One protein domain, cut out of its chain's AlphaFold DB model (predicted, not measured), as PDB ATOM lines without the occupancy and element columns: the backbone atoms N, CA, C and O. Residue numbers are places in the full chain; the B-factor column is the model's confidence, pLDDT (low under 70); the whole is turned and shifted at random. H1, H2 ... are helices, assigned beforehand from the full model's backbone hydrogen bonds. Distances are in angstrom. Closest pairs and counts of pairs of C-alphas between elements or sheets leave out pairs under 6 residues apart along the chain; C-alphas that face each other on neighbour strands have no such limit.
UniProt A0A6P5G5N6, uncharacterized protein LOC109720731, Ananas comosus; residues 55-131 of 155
ATOM      1  N   VAL A  55       9.551  11.249  -0.107       66.00
ATOM      2  CA  VAL A  55       9.521   9.832   0.277       66.00
ATOM      3  C   VAL A  55       9.085   9.663   1.733       66.00
ATOM      4  O   VAL A  55       8.294   8.763   2.025       66.00
ATOM      5  N   GLU A  56       9.527  10.537   2.639       74.06
ATOM      6  CA  GLU A  56       9.122  10.511   4.046       74.06
ATOM      7  C   GLU A  56       7.631  10.842   4.204       74.06
ATOM      8  O   GLU A  56       6.884  10.060   4.797       74.06
ATOM      9  N   VAL A  57       7.146  11.919   3.574       73.56
ATOM     10  CA  VAL A  57       5.722  12.302   3.610       73.56
ATOM     11  C   VAL A  57       4.832  11.218   2.988       73.56
ATOM     12  O   VAL A  57       3.752  10.911   3.509       73.56
ATOM     13  N   LEU A  58       5.268  10.604   1.885       79.00
ATOM     14  CA  LEU A  58       4.552   9.499   1.246       79.00
ATOM     15  C   LEU A  58       4.573   8.232   2.113       79.00
ATOM     16  O   LEU A  58       3.550   7.553   2.229       79.00
ATOM     17  N   GLY A  59       5.708   7.924   2.741       84.38
ATOM     18  CA  GLY A  59       5.868   6.808   3.670       84.38
ATOM     19  C   GLY A  59       4.971   6.954   4.896       84.38
ATOM     20  O   GLY A  59       4.270   6.011   5.268       84.38
ATOM     21  N   MET A  60       4.896   8.161   5.455       84.00
ATOM     22  CA  MET A  60       3.996   8.499   6.555       84.00
ATOM     23  C   MET A  60       2.536   8.317   6.145       84.00
ATOM     24  O   MET A  60       1.807   7.611   6.833       84.00
ATOM     25  N   ARG A  61       2.107   8.851   4.994       84.44
ATOM     26  CA  ARG A  61       0.729   8.657   4.494       84.44
ATOM     27  C   ARG A  61       0.374   7.179   4.323       84.44
ATOM     28  O   ARG A  61      -0.700   6.755   4.746       84.44
ATOM     29  N   ARG A  62       1.288   6.375   3.765       87.69
ATOM     30  CA  ARG A  62       1.112   4.918   3.630       87.69
ATOM     31  C   ARG A  62       0.984   4.229   4.994       87.69
ATOM     32  O   ARG A  62       0.151   3.337   5.146       87.69
ATOM     33  N   LEU A  63       1.769   4.653   5.986       88.31
ATOM     34  CA  LEU A  63       1.681   4.154   7.360       88.31
ATOM     35  C   LEU A  63       0.330   4.502   8.008       88.31
ATOM     36  O   LEU A  63      -0.300   3.631   8.610       88.31
ATOM     37  N   GLU A  64      -0.139   5.744   7.864       87.75
ATOM     38  CA  GLU A  64      -1.446   6.173   8.382       87.75
ATOM     39  C   GLU A  64      -2.591   5.345   7.776       87.75
ATOM     40  O   GLU A  64      -3.480   4.887   8.502       87.75
ATOM     41  N   ASP A  65      -2.535   5.086   6.468       87.25
ATOM     42  CA  ASP A  65      -3.522   4.270   5.758       87.25
ATOM     43  C   ASP A  65      -3.490   2.798   6.196       87.25
ATOM     44  O   ASP A  65      -4.545   2.192   6.416       87.25
ATOM     45  N   ALA A  66      -2.302   2.227   6.412       89.38
ATOM     46  CA  ALA A  66      -2.154   0.866   6.923       89.38
ATOM     47  C   ALA A  66      -2.720   0.721   8.346       89.38
ATOM     48  O   ALA A  66      -3.459  -0.228   8.633       89.38
ATOM     49  N   ILE A  67      -2.438   1.684   9.232       87.31
ATOM     50  CA  ILE A  67      -2.996   1.720  10.592       87.31
ATOM     51  C   ILE A  67      -4.518   1.836  10.528       87.31
ATOM     52  O   ILE A  67      -5.219   1.077  11.201       87.31
ATOM     53  N   HIS A  68      -5.046   2.734   9.693       84.94
ATOM     54  CA  HIS A  68      -6.486   2.892   9.520       84.94
ATOM     55  C   HIS A  68      -7.143   1.588   9.047       84.94
ATOM     56  O   HIS A  68      -8.147   1.168   9.625       84.94
ATOM     57  N   ALA A  69      -6.540   0.885   8.084       83.56
ATOM     58  CA  ALA A  69      -7.025  -0.408   7.606       83.56
ATOM     59  C   ALA A  69      -7.012  -1.493   8.699       83.56
ATOM     60  O   ALA A  69      -7.924  -2.318   8.781       83.56
ATOM     61  N   ILE A  70      -5.996  -1.517   9.568       84.19
ATOM     62  CA  ILE A  70      -5.953  -2.429  10.721       84.19
ATOM     63  C   ILE A  70      -7.056  -2.078  11.720       84.19
ATOM     64  O   ILE A  70      -7.786  -2.970  12.147       84.19
ATOM     65  N   VAL A  71      -7.212  -0.799  12.071       85.00
ATOM     66  CA  VAL A  71      -8.243  -0.336  13.009       85.00
ATOM     67  C   VAL A  71      -9.631  -0.691  12.492       85.00
ATOM     68  O   VAL A  71     -10.403  -1.283  13.236       85.00
ATOM     69  N   VAL A  72      -9.928  -0.415  11.223       82.00
ATOM     70  CA  VAL A  72     -11.187  -0.780  10.559       82.00
ATOM     71  C   VAL A  72     -11.456  -2.281  10.666       82.00
ATOM     72  O   VAL A  72     -12.504  -2.684  11.168       82.00
ATOM     73  N   ARG A  73     -10.482  -3.119  10.288       76.44
ATOM     74  CA  ARG A  73     -10.627  -4.585  10.337       76.44
ATOM     75  C   ARG A  73     -10.799  -5.125  11.755       76.44
ATOM     76  O   ARG A  73     -11.545  -6.072  11.946       76.44
ATOM     77  N   ARG A  74     -10.120  -4.537  12.743       77.62
ATOM     78  CA  ARG A  74     -10.221  -4.948  14.155       77.62
ATOM     79  C   ARG A  74     -11.440  -4.375  14.872       77.62
ATOM     80  O   ARG A  74     -11.818  -4.904  15.909       77.62
ATOM     81  N   SER A  75     -12.007  -3.281  14.365       71.50
ATOM     82  CA  SER A  75     -13.192  -2.640  14.942       71.50
ATOM     83  C   SER A  75     -14.485  -3.321  14.508       71.50
ATOM     84  O   SER A  75     -15.497  -3.144  15.179       71.50
ATOM     85  N   ALA A  76     -14.463  -4.093  13.415       72.19
ATOM     86  CA  ALA A  76     -15.576  -4.951  13.040       72.19
ATOM     87  C   ALA A  76     -15.721  -6.062  14.095       72.19
ATOM     88  O   ALA A  76     -14.802  -6.865  14.267       72.19
ATOM     89  N   PRO A  77     -16.834  -6.106  14.842       65.69
ATOM     90  CA  PRO A  77     -17.011  -7.135  15.841       65.69
ATOM     91  C   PRO A  77     -17.336  -8.482  15.191       65.69
ATOM     92  O   PRO A  77     -18.207  -8.561  14.327       65.69
ATOM     93  N   ASP A  78     -16.737  -9.552  15.711       63.41
ATOM     94  CA  ASP A  78     -16.995 -10.944  15.303       63.41
ATOM     95  C   ASP A  78     -18.470 -11.380  15.473       63.41
ATOM     96  O   ASP A  78     -18.869 -12.440  14.994       63.41
ATOM     97  N   TRP A  79     -19.277 -10.586  16.189       60.78
ATOM     98  CA  TRP A  79     -20.704 -10.814  16.421       60.78
ATOM     99  C   TRP A  79     -21.624 -10.104  15.425       60.78
ATOM    100  O   TRP A  79     -22.831 -10.324  15.499       60.78
ATOM    101  N   LEU A  80     -21.108  -9.266  14.514       59.59
ATOM    102  CA  LEU A  80     -21.942  -8.663  13.476       59.59
ATOM    103  C   LEU A  80     -22.161  -9.699  12.359       59.59
ATOM    104  O   LEU A  80     -21.221 -10.016  11.629       59.59
ATOM    105  N   PRO A  81     -23.373 -10.255  12.202       60.41
ATOM    106  CA  PRO A  81     -23.661 -11.122  11.077       60.41
ATOM    107  C   PRO A  81     -23.720 -10.256   9.816       60.41
ATOM    108  O   PRO A  81     -24.026  -9.064   9.882       60.41
ATOM    109  N   PHE A  82     -23.501 -10.867   8.656       56.34
ATOM    110  CA  PHE A  82     -23.843 -10.297   7.354       56.34
ATOM    111  C   PHE A  82     -25.371 -10.129   7.230       56.34
ATOM    112  O   PHE A  82     -26.027 -10.830   6.467       56.34
ATOM    113  N   VAL A  83     -25.961  -9.239   8.028       56.84
ATOM    114  CA  VAL A  83     -27.359  -8.835   7.908       56.84
ATOM    115  C   VAL A  83     -27.404  -7.739   6.846       56.84
ATOM    116  O   VAL A  83     -26.749  -6.705   7.023       56.84
ATOM    117  N   PRO A  84     -28.153  -7.924   5.747       54.12
ATOM    118  CA  PRO A  84     -28.371  -6.850   4.791       54.12
ATOM    119  C   PRO A  84     -28.984  -5.648   5.528       54.12
ATOM    120  O   PRO A  84     -30.068  -5.758   6.093       54.12
ATOM    121  N   GLY A  85     -28.266  -4.519   5.568       58.72
ATOM    122  CA  GLY A  85     -28.696  -3.292   6.256       58.72
ATOM    123  C   GLY A  85     -28.019  -2.988   7.600       58.72
ATOM    124  O   GLY A  85     -28.282  -1.932   8.169       58.72
ATOM    125  N   ALA A  86     -27.123  -3.840   8.108       54.56
ATOM    126  CA  ALA A  86     -26.325  -3.516   9.293       54.56
ATOM    127  C   ALA A  86     -25.081  -2.692   8.906       54.56
ATOM    128  O   ALA A  86     -24.106  -3.230   8.385       54.56
ATOM    129  N   SER A  87     -25.091  -1.380   9.158       63.59
ATOM    130  CA  SER A  87     -23.892  -0.545   9.039       63.59
ATOM    131  C   SER A  87     -23.096  -0.584  10.345       63.59
ATOM    132  O   SER A  87     -23.574  -0.181  11.405       63.59
ATOM    133  N   TYR A  88     -21.863  -1.095  10.285       67.88
ATOM    134  CA  TYR A  88     -20.945  -1.024  11.420       67.88
ATOM    135  C   TYR A  88     -20.364   0.390  11.530       67.88
ATOM    136  O   TYR A  88     -20.151   1.075  10.525       67.88
ATOM    137  N   TRP A  89     -20.096   0.830  12.759       72.19
ATOM    138  CA  TRP A  89     -19.415   2.097  12.990       72.19
ATOM    139  C   TRP A  89     -17.954   1.996  12.545       72.19
ATOM    140  O   TRP A  89     -17.095   1.515  13.283       72.19
ATOM    141  N   VAL A  90     -17.676   2.467  11.332       70.88
ATOM    142  CA  VAL A  90     -16.317   2.721  10.850       70.88
ATOM    143  C   VAL A  90     -15.763   3.903  11.652       70.88
ATOM    144  O   VAL A  90     -16.341   4.991  11.594       70.88
ATOM    145  N   PRO A  91     -14.652   3.754  12.395       76.00
ATOM    146  CA  PRO A  91     -14.018   4.895  13.037       76.00
ATOM    147  C   PRO A  91     -13.645   5.944  11.984       76.00
ATOM    148  O   PRO A  91     -12.888   5.653  11.059       76.00
ATOM    149  N   ALA A  92     -14.183   7.159  12.112       77.19
ATOM    150  CA  ALA A  92     -13.882   8.246  11.185       77.19
ATOM    151  C   ALA A  92     -12.365   8.476  11.087       77.19
ATOM    152  O   ALA A  92     -11.653   8.410  12.097       77.19
ATOM    153  N   ARG A  93     -11.868   8.774   9.877       70.25
ATOM    154  CA  ARG A  93     -10.459   9.136   9.672       70.25
ATOM    155  C   ARG A  93     -10.143  10.348  10.551       70.25
ATOM    156  O   ARG A  93     -10.716  11.424  10.377       70.25
ATOM    157  N   ARG A  94      -9.259  10.158  11.534       67.38
ATOM    158  CA  ARG A  94      -8.708  11.275  12.309       67.38
ATOM    159  C   ARG A  94      -7.844  12.115  11.365       67.38
ATOM    160  O   ARG A  94      -7.252  11.573  10.437       67.38
ATOM    161  N   ARG A  95      -7.832  13.436  11.565       70.94
ATOM    162  CA  ARG A  95      -7.024  14.373  10.767       70.94
ATOM    163  C   ARG A  95      -5.548  13.907  10.741       70.94
ATOM    164  O   ARG A  95      -5.089  13.385  11.761       70.94
ATOM    165  N   PRO A  96      -4.835  14.077   9.611       60.97
ATOM    166  CA  PRO A  96      -3.490  13.533   9.399       60.97
ATOM    167  C   PRO A  96      -2.464  14.347  10.188       60.97
ATOM    168  O   PRO A  96      -1.961  15.351   9.686       60.97
ATOM    169  N   SER A  97      -2.256  14.053  11.476       61.44
ATOM    170  CA  SER A  97      -1.331  14.877  12.283       61.44
ATOM    171  C   SER A  97      -0.750  14.241  13.549       61.44
ATOM    172  O   SER A  97       0.120  14.846  14.157       61.44
ATOM    173  N   GLY A  98      -1.205  13.065  13.994       71.88
ATOM    174  CA  GLY A  98      -0.734  12.499  15.270       71.88
ATOM    175  C   GLY A  98       0.386  11.468  15.138       71.88
ATOM    176  O   GLY A  98       1.189  11.307  16.049       71.88
ATOM    177  N   ILE A  99       0.436  10.740  14.019       81.38
ATOM    178  CA  ILE A  99       1.316   9.570  13.885       81.38
ATOM    179  C   ILE A  99       2.767  10.007  13.666       81.38
ATOM    180  O   ILE A  99       3.662   9.416  14.254       81.38
ATOM    181  N   ALA A 100       2.982  11.093  12.921       81.81
ATOM    182  CA  ALA A 100       4.285  11.737  12.759       81.81
ATOM    183  C   ALA A 100       4.951  12.068  14.105       81.81
ATOM    184  O   ALA A 100       6.104  11.723  14.342       81.81
ATOM    185  N   GLU A 101       4.194  12.688  15.017       82.25
ATOM    186  CA  GLU A 101       4.683  13.056  16.347       82.25
ATOM    187  C   GLU A 101       4.998  11.812  17.187       82.25
ATOM    188  O   GLU A 101       6.007  11.775  17.885       82.25
ATOM    189  N   LEU A 102       4.173  10.764  17.096       82.81
ATOM    190  CA  LEU A 102       4.417   9.500  17.794       82.81
ATOM    191  C   LEU A 102       5.665   8.783  17.273       82.81
ATOM    192  O   LEU A 102       6.443   8.269  18.071       82.81
ATOM    193  N   VAL A 103       5.870   8.768  15.954       83.44
ATOM    194  CA  VAL A 103       7.069   8.196  15.331       83.44
ATOM    195  C   VAL A 103       8.301   9.006  15.724       83.44
ATOM    196  O   VAL A 103       9.303   8.416  16.109       83.44
ATOM    197  N   SER A 104       8.215  10.337  15.733       82.25
ATOM    198  CA  SER A 104       9.297  11.212  16.202       82.25
ATOM    199  C   SER A 104       9.638  10.972  17.680       82.25
ATOM    200  O   SER A 104      10.807  10.838  18.032       82.25
ATOM    201  N   ARG A 105       8.627  10.827  18.547       80.38
ATOM    202  CA  ARG A 105       8.820  10.472  19.963       80.38
ATOM    203  C   ARG A 105       9.445   9.089  20.145       80.38
ATOM    204  O   ARG A 105      10.220   8.916  21.072       80.38
ATOM    205  N   LEU A 106       9.113   8.132  19.278       78.69
ATOM    206  CA  LEU A 106       9.678   6.781  19.310       78.69
ATOM    207  C   LEU A 106      11.099   6.717  18.729       78.69
ATOM    208  O   LEU A 106      11.886   5.870  19.139       78.69
ATOM    209  N   ALA A 107      11.419   7.584  17.766       80.94
ATOM    210  CA  ALA A 107      12.749   7.689  17.175       80.94
ATOM    211  C   ALA A 107      13.764   8.320  18.141       80.94
ATOM    212  O   ALA A 107      14.956   8.023  18.066       80.94
ATOM    213  N   ASN A 108      13.297   9.159  19.068       82.62
ATOM    214  CA  ASN A 108      14.114   9.631  20.177       82.62
ATOM    215  C   ASN A 108      14.294   8.515  21.220       82.62
ATOM    216  O   ASN A 108      13.347   7.771  21.477       82.62
ATOM    217  N   PRO A 109      15.480   8.393  21.850       79.12
ATOM    218  CA  PRO A 109      15.691   7.428  22.921       79.12
ATOM    219  C   PRO A 109      14.698   7.714  24.051       79.12
ATOM    220  O   PRO A 109      14.789   8.732  24.738       79.12
ATOM    221  N   MET A 110      13.718   6.822  24.188       77.00
ATOM    222  CA  MET A 110      12.668   6.918  25.192       77.00
ATOM    223  C   MET A 110      13.286   6.849  26.591       77.00
ATOM    224  O   MET A 110      14.234   6.092  26.817       77.00
ATOM    225  N   THR A 111      12.756   7.623  27.537       86.44
ATOM    226  CA  THR A 111      13.205   7.508  28.931       86.44
ATOM    227  C   THR A 111      12.814   6.143  29.507       86.44
ATOM    228  O   THR A 111      11.878   5.491  29.038       86.44
ATOM    229  N   GLU A 112      13.528   5.682  30.537       86.00
ATOM    230  CA  GLU A 112      13.266   4.373  31.149       86.00
ATOM    231  C   GLU A 112      11.806   4.253  31.619       86.00
ATOM    232  O   GLU A 112      11.128   3.277  31.302       86.00
ATOM    233  N   GLU A 113      11.268   5.281  32.277       84.00
ATOM    234  CA  GLU A 113       9.883   5.288  32.769       84.00
ATOM    235  C   GLU A 113       8.845   5.205  31.650       84.00
ATOM    236  O   GLU A 113       7.841   4.492  31.741       84.00
ATOM    237  N   GLU A 114       9.097   5.929  30.571       83.25
ATOM    238  CA  GLU A 114       8.256   5.936  29.391       83.25
ATOM    239  C   GLU A 114       8.256   4.565  28.693       83.25
ATOM    240  O   GLU A 114       7.197   4.090  28.274       83.25
ATOM    241  N   SER A 115       9.402   3.880  28.647       86.62
ATOM    242  CA  SER A 115       9.491   2.518  28.105       86.62
ATOM    243  C   SER A 115       8.674   1.519  28.930       86.62
ATOM    244  O   SER A 115       7.951   0.680  28.380       86.62
ATOM    245  N   LEU A 116       8.698   1.668  30.261       86.38
ATOM    246  CA  LEU A 116       7.912   0.843  31.169       86.38
ATOM    247  C   LEU A 116       6.414   1.053  30.944       86.38
ATOM    248  O   LEU A 116       5.649   0.091  31.046       86.38
ATOM    249  N   SER A 117       5.985   2.259  30.553       85.88
ATOM    250  CA  SER A 117       4.572   2.567  30.301       85.88
ATOM    251  C   SER A 117       3.923   1.678  29.234       85.88
ATOM    252  O   SER A 117       2.729   1.391  29.324       85.88
ATOM    253  N   PHE A 118       4.701   1.158  28.282       83.88
ATOM    254  CA  PHE A 118       4.200   0.263  27.240       83.88
ATOM    255  C   PHE A 118       4.193  -1.219  27.624       83.88
ATOM    256  O   PHE A 118       3.636  -2.034  26.888       83.88
ATOM    257  N   THR A 119       4.769  -1.592  28.769       87.06
ATOM    258  CA  THR A 119       4.808  -2.995  29.216       87.06
ATOM    259  C   THR A 119       3.428  -3.528  29.602       87.06
ATOM    260  O   THR A 119       3.201  -4.739  29.570       87.06
ATOM    261  N   THR A 120       2.479  -2.645  29.935       85.88
ATOM    262  CA  THR A 120       1.108  -3.038  30.272       85.88
ATOM    263  C   THR A 120       0.069  -2.201  29.532       85.88
ATOM    264  O   THR A 120       0.268  -1.030  29.226       85.88
ATOM    265  N   VAL A 121      -1.108  -2.790  29.307       84.75
ATOM    266  CA  VAL A 121      -2.246  -2.121  28.647       84.75
ATOM    267  C   VAL A 121      -2.752  -0.906  29.439       84.75
ATOM    268  O   VAL A 121      -3.342   0.004  28.865       84.75
ATOM    269  N   ARG A 122      -2.557  -0.891  30.765       86.50
ATOM    270  CA  ARG A 122      -3.008   0.189  31.656       86.50
ATOM    271  C   ARG A 122      -1.956   1.282  31.875       86.50
ATOM    272  O   ARG A 122      -2.273   2.261  32.544       86.50
ATOM    273  N   GLY A 123      -0.757   1.139  31.314       86.56
ATOM    274  CA  GLY A 123       0.377   2.009  31.608       86.56
ATOM    275  C   GLY A 123       1.236   1.497  32.768       86.56
ATOM    276  O   GLY A 123       0.897   0.517  33.436       86.56
ATOM    277  N   TRP A 124       2.349   2.177  33.021       87.19
ATOM    278  CA  TRP A 124       3.194   1.953  34.190       87.19
ATOM    279  C   TRP A 124       3.085   3.160  35.119       87.19
ATOM    280  O   TRP A 124       3.069   4.292  34.627       87.19
ATOM    281  N   PRO A 125       2.952   2.948  36.435       84.50
ATOM    282  CA  PRO A 125       2.980   4.049  37.382       84.50
ATOM    283  C   PRO A 125       4.302   4.821  37.265       84.50
ATOM    284  O   PRO A 125       5.369   4.211  37.288       84.50
ATOM    285  N   SER A 126       4.233   6.150  37.143       81.38
ATOM    286  CA  SER A 126       5.437   6.986  37.068       81.38
ATOM    287  C   SER A 126       6.160   7.013  38.410       81.38
ATOM    288  O   SER A 126       5.522   7.032  39.470       81.38
ATOM    289  N   SER A 127       7.493   7.047  38.380       80.31
ATOM    290  CA  SER A 127       8.282   7.057  39.616       80.31
ATOM    291  C   SER A 127       8.034   8.343  40.416       80.31
ATOM    292  O   SER A 127       7.950   8.295  41.642       80.31
ATOM    293  N   ALA A 128       7.772   9.462  39.731       79.19
ATOM    294  CA  ALA A 128       7.453  10.760  40.329       79.19
ATOM    295  C   ALA A 128       6.270  10.715  41.319       79.19
ATOM    296  O   ALA A 128       6.239  11.463  42.296       79.19
ATOM    297  N   TYR A 129       5.296   9.821  41.109       74.75
ATOM    298  CA  TYR A 129       4.171   9.670  42.038       74.75
ATOM    299  C   TYR A 129       4.560   8.925  43.326       74.75
ATOM    300  O   TYR A 129       4.016   9.214  44.389       74.75
ATOM    301  N   PHE A 130       5.490   7.967  43.247       77.38
ATOM    302  CA  PHE A 130       5.831   7.075  44.365       77.38
ATOM    303  C   PHE A 130       7.109   7.472  45.110       77.38
ATOM    304  O   PHE A 130       7.218   7.199  46.302       77.38
ATOM    305  N   VAL A 131       8.065   8.099  44.424       79.88
ATOM    306  CA  VAL A 131       9.391   8.450  44.955       79.88
ATOM    307  C   VAL A 131       9.477   9.940  45.270       79.88
ATOM    308  O   VAL A 131       9.917  10.312  46.352       79.88
TER     309      VAL A 131
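This is residues 55 to 131 of the 155 residues of the protein "uncharacterized protein LOC109720731" of Ananas comosus (UniProt A0A6P5G5N6). This is an open, flat shape with no core: after the long helix H1 the chain loops out, folds back beside it to H2, then leads away to small H3 and H4. Residues 81 to 87 stick out. The printed part has 77 residues with four named helices, H1 to H4 in order, and no named strand, all helix in class; it is extended, with a radius of gyration of the C-alphas of 17.7 A and spans of 57 by 37 by 17 A.

Start at H1, residues 55 to 75; its residues 60 to 64 alone only just touch H2, residues 99 to 107, with 3 pairs of C-alphas within 8 A. The closest C-alphas, of Met 60 and Ala 100, are 7.0 A apart, and the lines are about perpendicular at 73 degrees. H3, residues 112 to 117, is apart from both. H4, residues 127 to 130, is close to H3 but not clearly touching, the closest C-alphas, of Glu 113 and Ser 127, being 7.3 A apart. In H1, H2 and H3 every O i to N i+4 pair is within hydrogen-bond range; H4 is too short for one.

Find C-alpha 55 at (9.521, 9.832, 0.277); H1 runs 29.8 A from there. H2 measures 12.0 A, H3 8.9 A; H4, 5.3 A, ends at C-alpha 130, (5.831, 7.075, 44.365).

The printed part has no cut. The H1 to H2 link, 23 residues, is long. Confidence is under 70 at residues 55, 77 to 88, 94 and 96 to 97.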